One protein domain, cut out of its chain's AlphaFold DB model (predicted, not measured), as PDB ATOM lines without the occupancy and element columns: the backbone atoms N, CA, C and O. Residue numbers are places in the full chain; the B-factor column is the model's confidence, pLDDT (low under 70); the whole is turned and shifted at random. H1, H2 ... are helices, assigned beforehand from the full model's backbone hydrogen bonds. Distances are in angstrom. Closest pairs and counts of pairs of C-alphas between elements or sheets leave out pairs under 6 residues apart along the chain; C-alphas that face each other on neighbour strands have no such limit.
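Overview. This is residues 17 to 82 of the 722 residues of the protein "Inner centromere protein a-like protein" of Lasius niger (UniProt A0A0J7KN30). The longest helix, H1, and the helix H2, which turns back across part of it at a steep angle, make the only helix-to-helix contact, and from there a free arm of residues 54 to 82 reaches away, with H3 along it and H4 at a hook-like turn towards its far end. H1 and H2 are splayed at a steep tilt, and the start of H1, residues 17 to 22, sticks out. The printed part has 66 residues with four named helices, H1, H2, H3 and H4 in chain order, and no named strand; the class is all helix. The whole is extended, with a radius of gyration of the C-alphas of 17.2 A, and elongated, with spans of 47 by 28 by 21 A.

Along the chain. H1, residues 17 to 36, is 28.6 A long and begins at C-alpha 17 (14.978, 57.421, 47.423). H2, residues 45 to 57, is 17.8 A long. H3, residues 60 to 63, is 5.0 A long. H4, residues 67 to 77, is 15.1 A long and ends at C-alpha 77 (19.256, 37.078, 24.279).

Arrangement. H1 touches H2 with residues 23 to 31 alone; the closest C-alphas, those of Ile 27 and Ile 48, are 6.6 A apart. The two run opposite ways at a steep tilt of 50 degrees. H2 and H3 meet only through their link. H3 is apart from H1 and H4, and H4 is apart from H1 and H2. In H1, H2 and H4 every O i to N i+4 pair is within hydrogen-bond range; H3 is too short for such a pair, and its one O i to N i+3 pair is within range.

Size, cuts and confidence. The C-alphas of Leu 38 and Arg 79, the two farthest apart, are 47.0 A apart. The printed part has no cut. The links from H2 to H3 and from H3 to H4 are tight, and the link from H1 to H2 is short. Mean pLDDT of the printed part is 80.8; it is under 70 at residues 57 to 66 and 76 to 82.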
ATOM      1  N   ILE A  17      16.053  56.430  47.329       79.50
ATOM      2  CA  ILE A  17      14.978  57.421  47.423       79.50
ATOM      3  C   ILE A  17      13.971  57.262  46.274       79.50
ATOM      4  O   ILE A  17      12.766  57.356  46.493       79.50
ATOM      5  N   GLU A  18      14.430  56.992  45.049       81.88
ATOM      6  CA  GLU A  18      13.540  56.701  43.917       81.88
ATOM      7  C   GLU A  18      12.744  55.417  44.132       81.88
ATOM      8  O   GLU A  18      11.548  55.392  43.842       81.88
ATOM      9  N   VAL A  19      13.372  54.382  44.695       83.00
ATOM     10  CA  VAL A  19      12.696  53.121  45.032       83.00
ATOM     11  C   VAL A  19      11.618  53.347  46.095       83.00
ATOM     12  O   VAL A  19      10.481  52.902  45.929       83.00
ATOM     13  N   GLU A  20      11.930  54.099  47.154       83.56
ATOM     14  CA  GLU A  20      10.959  54.456  48.198       83.56
ATOM     15  C   GLU A  20       9.802  55.306  47.632       83.56
ATOM     16  O   GLU A  20       8.632  55.069  47.952       83.56
ATOM     17  N   ASN A  21      10.088  56.248  46.730       87.56
ATOM     18  CA  ASN A  21       9.067  57.062  46.064       87.56
ATOM     19  C   ASN A  21       8.174  56.236  45.127       87.56
ATOM     20  O   ASN A  21       6.955  56.429  45.104       87.56
ATOM     21  N   LEU A  22       8.759  55.302  44.375       88.06
ATOM     22  CA  LEU A  22       8.027  54.402  43.486       88.06
ATOM     23  C   LEU A  22       7.115  53.458  44.279       88.06
ATOM     24  O   LEU A  22       5.957  53.257  43.902       88.06
ATOM     25  N   SER A  23       7.606  52.938  45.404       89.06
ATOM     26  CA  SER A  23       6.822  52.108  46.320       89.06
ATOM     27  C   SER A  23       5.624  52.884  46.875       89.06
ATOM     28  O   SER A  23       4.479  52.462  46.713       89.06
ATOM     29  N   ASN A  24       5.850  54.092  47.404       91.88
ATOM     30  CA  ASN A  24       4.770  54.942  47.913       91.88
ATOM     31  C   ASN A  24       3.746  55.317  46.832       91.88
ATOM     32  O   ASN A  24       2.543  55.333  47.099       91.88
ATOM     33  N   ARG A  25       4.192  55.581  45.599       94.62
ATOM     34  CA  ARG A  25       3.288  55.831  44.470       94.62
ATOM     35  C   ARG A  25       2.414  54.613  44.170       94.62
ATOM     36  O   ARG A  25       1.210  54.770  43.983       94.62
ATOM     37  N   THR A  26       3.009  53.424  44.155       93.75
ATOM     38  CA  THR A  26       2.301  52.165  43.888       93.75
ATOM     39  C   THR A  26       1.269  51.876  44.975       93.75
ATOM     40  O   THR A  26       0.121  51.575  44.662       93.75
ATOM     41  N   ILE A  27       1.636  52.065  46.245       95.69
ATOM     42  CA  ILE A  27       0.719  51.928  47.386       95.69
ATOM     43  C   ILE A  27      -0.491  52.855  47.224       95.69
ATOM     44  O   ILE A  27      -1.630  52.404  47.327       95.69
ATOM     45  N   ASN A  28      -0.261  54.128  46.894       95.81
ATOM     46  CA  ASN A  28      -1.342  55.098  46.708       95.81
ATOM     47  C   ASN A  28      -2.271  54.733  45.537       95.81
ATOM     48  O   ASN A  28      -3.481  54.954  45.618       95.81
ATOM     49  N   GLU A  29      -1.736  54.181  44.443       96.31
ATOM     50  CA  GLU A  29      -2.565  53.713  43.325       96.31
ATOM     51  C   GLU A  29      -3.398  52.484  43.697       96.31
ATOM     52  O   GLU A  29      -4.585  52.436  43.365       96.31
ATOM     53  N   VAL A  30      -2.829  51.529  44.438       96.00
ATOM     54  CA  VAL A  30      -3.566  50.352  44.919       96.00
ATOM     55  C   VAL A  30      -4.677  50.765  45.886       96.00
ATOM     56  O   VAL A  30      -5.823  50.355  45.706       96.00
ATOM     57  N   GLU A  31      -4.395  51.647  46.848       95.50
ATOM     58  CA  GLU A  31      -5.421  52.183  47.751       95.50
ATOM     59  C   GLU A  31      -6.535  52.908  46.982       95.50
ATOM     60  O   GLU A  31      -7.719  52.766  47.303       95.50
ATOM     61  N   LYS A  32      -6.180  53.659  45.933       97.06
ATOM     62  CA  LYS A  32      -7.157  54.319  45.060       97.06
ATOM     63  C   LYS A  32      -8.037  53.304  44.325       97.06
ATOM     64  O   LYS A  32      -9.247  53.515  44.254       97.06
ATOM     65  N   LEU A  33      -7.467  52.215  43.815       96.50
ATOM     66  CA  LEU A  33      -8.212  51.156  43.125       96.50
ATOM     67  C   LEU A  33      -9.158  50.400  44.065       96.50
ATOM     68  O   LEU A  33     -10.291  50.119  43.671       96.50
ATOM     69  N   ILE A  34      -8.732  50.129  45.302       96.25
ATOM     70  CA  ILE A  34      -9.569  49.489  46.331       96.25
ATOM     71  C   ILE A  34     -10.729  50.411  46.730       96.25
ATOM     72  O   ILE A  34     -11.862  49.960  46.871       96.25
ATOM     73  N   ARG A  35     -10.489  51.726  46.843       94.62
ATOM     74  CA  ARG A  35     -11.562  52.707  47.100       94.62
ATOM     75  C   ARG A  35     -12.562  52.808  45.946       94.62
ATOM     76  O   ARG A  35     -13.730  53.088  46.189       94.62
ATOM     77  N   GLN A  36     -12.108  52.628  44.706       97.31
ATOM     78  CA  GLN A  36     -12.964  52.690  43.518       97.31
ATOM     79  C   GLN A  36     -13.777  51.409  43.307       97.31
ATOM     80  O   GLN A  36     -14.914  51.489  42.851       97.31
ATOM     81  N   ASN A  37     -13.214  50.247  43.642       96.50
ATOM     82  CA  ASN A  37     -13.849  48.949  43.443       96.50
ATOM     83  C   ASN A  37     -14.025  48.229  44.781       96.50
ATOM     84  O   ASN A  37     -13.128  47.527  45.240       96.50
ATOM     85  N   LEU A  38     -15.224  48.334  45.359       94.88
ATOM     86  CA  LEU A  38     -15.591  47.646  46.608       94.88
ATOM     87  C   LEU A  38     -15.637  46.111  46.480       94.88
ATOM     88  O   LEU A  38     -15.812  45.414  47.471       94.88
ATOM     89  N   THR A  39     -15.508  45.574  45.265       96.81
ATOM     90  CA  THR A  39     -15.411  44.132  44.998       96.81
ATOM     91  C   THR A  39     -13.999  43.583  45.195       96.81
ATOM     92  O   THR A  39     -13.828  42.364  45.238       96.81
ATOM     93  N   LEU A  40     -12.986  44.452  45.284       93.56
ATOM     94  CA  LEU A  40     -11.616  44.049  45.582       93.56
ATOM     95  C   LEU A  40     -11.453  43.801  47.088       93.56
ATOM     96  O   LEU A  40     -12.079  44.494  47.891       93.56
ATOM     97  N   PRO A  41     -10.596  42.846  47.490       94.00
ATOM     98  CA  PRO A  41     -10.296  42.631  48.897       94.00
ATOM     99  C   PRO A  41      -9.749  43.919  49.525       94.00
ATOM    100  O   PRO A  41      -8.886  44.592  48.956       94.00
ATOM    101  N   HIS A  42     -10.268  44.258  50.705       94.38
ATOM    102  CA  HIS A  42      -9.816  45.408  51.478       94.38
ATOM    103  C   HIS A  42      -8.422  45.134  52.039       94.38
ATOM    104  O   HIS A  42      -8.283  44.628  53.147       94.38
ATOM    105  N   LEU A  43      -7.395  45.465  51.259       95.69
ATOM    106  CA  LEU A  43      -6.016  45.425  51.719       95.69
ATOM    107  C   LEU A  43      -5.705  46.702  52.496       95.69
ATOM    108  O   LEU A  43      -5.879  47.822  52.002       95.69
ATOM    109  N   THR A  44      -5.226  46.531  53.718       96.00
ATOM    110  CA  THR A  44      -4.626  47.603  54.503       96.00
ATOM    111  C   THR A  44      -3.280  47.998  53.901       96.00
ATOM    112  O   THR A  44      -2.593  47.198  53.264       96.00
ATOM    113  N   ARG A  45      -2.844  49.239  54.142       94.75
ATOM    114  CA  ARG A  45      -1.540  49.729  53.667       94.75
ATOM    115  C   ARG A  45      -0.381  48.803  54.048       94.75
ATOM    116  O   ARG A  45       0.550  48.637  53.269       94.75
ATOM    117  N   ARG A  46      -0.453  48.196  55.237       94.94
ATOM    118  CA  ARG A  46       0.552  47.251  55.734       94.94
ATOM    119  C   ARG A  46       0.596  45.978  54.891       94.94
ATOM    120  O   ARG A  46       1.673  45.590  54.468       94.94
ATOM    121  N   GLU A  47      -0.558  45.405  54.563       95.38
ATOM    122  CA  GLU A  47      -0.640  44.216  53.704       95.38
ATOM    123  C   GLU A  47      -0.151  44.507  52.281       95.38
ATOM    124  O   GLU A  47       0.527  43.678  51.682       95.38
ATOM    125  N   ILE A  48      -0.424  45.703  51.746       94.81
ATOM    126  CA  ILE A  48       0.109  46.122  50.439       94.81
ATOM    127  C   ILE A  48       1.643  46.191  50.480       94.81
ATOM    128  O   ILE A  48       2.299  45.731  49.545       94.81
ATOM    129  N   ILE A  49       2.218  46.744  51.554       93.44
ATOM    130  CA  ILE A  49       3.674  46.799  51.748       93.44
ATOM    131  C   ILE A  49       4.255  45.390  51.852       93.44
ATOM    132  O   ILE A  49       5.245  45.115  51.185       93.44
ATOM    133  N   ASP A  50       3.635  44.496  52.622       92.56
ATOM    134  CA  ASP A  50       4.116  43.122  52.794       92.56
ATOM    135  C   ASP A  50       4.059  42.333  51.474       92.56
ATOM    136  O   ASP A  50       4.985  41.589  51.151       92.56
ATOM    137  N   ILE A  51       3.024  42.545  50.653       92.06
ATOM    138  CA  ILE A  51       2.931  41.963  49.304       92.06
ATOM    139  C   ILE A  51       4.033  42.520  48.398       92.06
ATOM    140  O   ILE A  51       4.717  41.751  47.722       92.06
ATOM    141  N   LEU A  52       4.230  43.843  48.382       89.44
ATOM    142  CA  LEU A  52       5.294  44.470  47.594       89.44
ATOM    143  C   LEU A  52       6.673  43.990  48.042       89.44
ATOM    144  O   LEU A  52       7.520  43.722  47.193       89.44
ATOM    145  N   LEU A  53       6.890  43.843  49.349       87.00
ATOM    146  CA  LEU A  53       8.129  43.321  49.902       87.00
ATOM    147  C   LEU A  53       8.323  41.870  49.475       87.00
ATOM    148  O   LEU A  53       9.373  41.563  48.936       87.00
ATOM    149  N   ASN A  54       7.320  40.999  49.590       85.88
ATOM    150  CA  ASN A  54       7.433  39.611  49.131       85.88
ATOM    151  C   ASN A  54       7.747  39.503  47.631       85.88
ATOM    152  O   ASN A  54       8.550  38.663  47.246       85.88
ATOM    153  N   ILE A  55       7.171  40.364  46.788       83.62
ATOM    154  CA  ILE A  55       7.451  40.373  45.341       83.62
ATOM    155  C   ILE A  55       8.855  40.921  45.043       83.62
ATOM    156  O   ILE A  55       9.508  40.478  44.101       83.62
ATOM    157  N   THR A  56       9.321  41.903  45.817       77.81
ATOM    158  CA  THR A  56      10.622  42.559  45.595       77.81
ATOM    159  C   THR A  56      11.783  41.911  46.348       77.81
ATOM    160  O   THR A  56      12.929  42.164  46.000       77.81
ATOM    161  N   THR A  57      11.524  41.081  47.356       68.06
ATOM    162  CA  THR A  57      12.547  40.385  48.159       68.06
ATOM    163  C   THR A  57      12.564  38.880  47.939       68.06
ATOM    164  O   THR A  57      13.483  38.228  48.429       68.06
ATOM    165  N   SER A  58      11.610  38.314  47.187       57.94
ATOM    166  CA  SER A  58      11.695  36.909  46.786       57.94
ATOM    167  C   SER A  58      13.030  36.648  46.083       57.94
ATOM    168  O   SER A  58      13.434  37.430  45.222       57.94
ATOM    169  N   GLU A  59      13.674  35.547  46.475       57.91
ATOM    170  CA  GLU A  59      15.046  35.062  46.217       57.91
ATOM    171  C   GLU A  59      15.640  35.259  44.802       57.91
ATOM    172  O   GLU A  59      16.853  35.143  44.622       57.91
ATOM    173  N   ASP A  60      14.840  35.615  43.797       53.94
ATOM    174  CA  ASP A  60      15.298  35.905  42.436       53.94
ATOM    175  C   ASP A  60      16.246  37.113  42.360       53.94
ATOM    176  O   ASP A  60      17.129  37.142  41.500       53.94
ATOM    177  N   LEU A  61      16.137  38.097  43.262       57.03
ATOM    178  CA  LEU A  61      17.031  39.264  43.244       57.03
ATOM    179  C   LEU A  61      18.449  38.958  43.751       57.03
ATOM    180  O   LEU A  61      19.406  39.561  43.263       57.03
ATOM    181  N   GLU A  62      18.613  37.988  44.653       57.84
ATOM    182  CA  GLU A  62      19.949  37.519  45.050       57.84
ATOM    183  C   GLU A  62      20.580  36.633  43.970       57.84
ATOM    184  O   GLU A  62      21.778  36.749  43.703       57.84
ATOM    185  N   ALA A  63      19.780  35.846  43.241       57.56
ATOM    186  CA  ALA A  63      20.248  35.149  42.040       57.56
ATOM    187  C   ALA A  63      20.659  36.127  40.912       57.56
ATOM    188  O   ALA A  63      21.574  35.838  40.136       57.56
ATOM    189  N   LEU A  64      20.031  37.308  40.857       53.00
ATOM    190  CA  LEU A  64      20.331  38.405  39.929       53.00
ATOM    191  C   LEU A  64      21.502  39.308  40.379       53.00
ATOM    192  O   LEU A  64      22.013  40.080  39.568       53.00
ATOM    193  N   GLN A  65      22.009  39.217  41.615       56.66
ATOM    194  CA  GLN A  65      23.172  40.028  42.020       56.66
ATOM    195  C   GLN A  65      24.459  39.673  41.266       56.66
ATOM    196  O   GLN A  65      25.377  40.496  41.184       56.66
ATOM    197  N   ASN A  66      24.526  38.495  40.641       65.31
ATOM    198  CA  ASN A  66      25.595  38.169  39.707       65.31
ATOM    199  C   ASN A  66      25.406  38.958  38.405       65.31
ATOM    200  O   ASN A  66      24.981  38.415  37.380       65.31
ATOM    201  N   LYS A  67      25.774  40.243  38.438       70.06
ATOM    202  CA  LYS A  67      25.783  41.174  37.300       70.06
ATOM    203  C   LYS A  67      26.397  40.542  36.047       70.06
ATOM    204  O   LYS A  67      25.881  40.716  34.951       70.06
ATOM    205  N   GLU A  68      27.432  39.720  36.219       74.19
ATOM    206  CA  GLU A  68      28.082  38.974  35.137       74.19
ATOM    207  C   GLU A  68      27.167  37.922  34.480       74.19
ATOM    208  O   GLU A  68      27.179  37.765  33.260       74.19
ATOM    209  N   THR A  69      26.332  37.223  35.255       71.00
ATOM    210  CA  THR A  69      25.375  36.243  34.711       71.00
ATOM    211  C   THR A  69      24.225  36.912  33.968       71.00
ATOM    212  O   THR A  69      23.830  36.409  32.916       71.00
ATOM    213  N   ILE A  70      23.757  38.076  34.435       70.62
ATOM    214  CA  ILE A  70      22.761  38.889  33.722       70.62
ATOM    215  C   ILE A  70      23.343  39.412  32.417       70.62
ATOM    216  O   ILE A  70      22.714  39.258  31.379       70.62
ATOM    217  N   GLU A  71      24.547  39.985  32.440       74.75
ATOM    218  CA  GLU A  71      25.225  40.491  31.243       74.75
ATOM    219  C   GLU A  71      25.427  39.370  30.210       74.75
ATOM    220  O   GLU A  71      25.212  39.549  29.010       74.75
ATOM    221  N   LYS A  72      25.794  38.172  30.679       77.69
ATOM    222  CA  LYS A  72      25.985  36.990  29.834       77.69
ATOM    223  C   LYS A  72      24.664  36.467  29.275       77.69
ATOM    224  O   LYS A  72      24.617  36.128  28.096       77.69
ATOM    225  N   ALA A  73      23.599  36.437  30.074       71.19
ATOM    226  CA  ALA A  73      22.257  36.099  29.608       71.19
ATOM    227  C   ALA A  73      21.742  37.143  28.607       71.19
ATOM    228  O   ALA A  73      21.246  36.777  27.549       71.19
ATOM    229  N   ARG A  74      21.952  38.435  28.874       70.94
ATOM    230  CA  ARG A  74      21.591  39.544  27.983       70.94
ATOM    231  C   ARG A  74      22.311  39.432  26.644       70.94
ATOM    232  O   ARG A  74      21.645  39.461  25.624       70.94
ATOM    233  N   LYS A  75      23.616  39.139  26.640       74.62
ATOM    234  CA  LYS A  75      24.385  38.836  25.415       74.62
ATOM    235  C   LYS A  75      23.925  37.570  24.686       74.62
ATOM    236  O   LYS A  75      24.154  37.437  23.485       74.62
ATOM    237  N   ILE A  76      23.326  36.609  25.393       68.38
ATOM    238  CA  ILE A  76      22.718  35.420  24.778       68.38
ATOM    239  C   ILE A  76      21.373  35.788  24.136       68.38
ATOM    240  O   ILE A  76      21.115  35.346  23.020       68.38
ATOM    241  N   TYR A  77      20.558  36.622  24.788       59.09
ATOM    242  CA  TYR A  77      19.256  37.078  24.279       59.09
ATOM    243  C   TYR A  77      19.351  38.204  23.233       59.09
ATOM    244  O   TYR A  77      18.454  38.334  22.407       59.09
ATOM    245  N   GLU A  78      20.453  38.960  23.198       58.53
ATOM    246  CA  GLU A  78      20.797  39.916  22.128       58.53
ATOM    247  C   GLU A  78      21.053  39.226  20.783       58.53
ATOM    248  O   GLU A  78      21.054  39.869  19.732       58.53
ATOM    249  N   ARG A  79      21.241  37.900  20.768       55.12
ATOM    250  CA  ARG A  79      21.302  37.136  19.520       55.12
ATOM    251  C   ARG A  79      19.891  36.975  18.952       55.12
ATOM    252  O   ARG A  79      19.273  35.934  19.118       55.12
ATOM    253  N   ALA A  80      19.441  38.022  18.262       55.75
ATOM    254  CA  ALA A  80      18.277  38.095  17.382       55.75
ATOM    255  C   ALA A  80      16.973  37.539  17.982       55.75
ATOM    256  O   ALA A  80      16.660  36.351  17.876       55.75
ATOM    257  N   LEU A  81      16.149  38.433  18.533       57.69
ATOM    258  CA  LEU A  81      14.777  38.105  18.908       57.69
ATOM    259  C   LEU A  81      13.955  37.843  17.632       57.69
ATOM    260  O   LEU A  81      13.473  38.759  16.965       57.69
ATOM    261  N   MET A  82      13.830  36.573  17.254       60.34
ATOM    262  CA  MET A  82      13.019  36.152  16.115       60.34
ATOM    263  C   MET A  82      11.555  36.047  16.555       60.34
ATOM    264  O   MET A  82      11.161  35.081  17.210       60.34
TER     265      MET A  82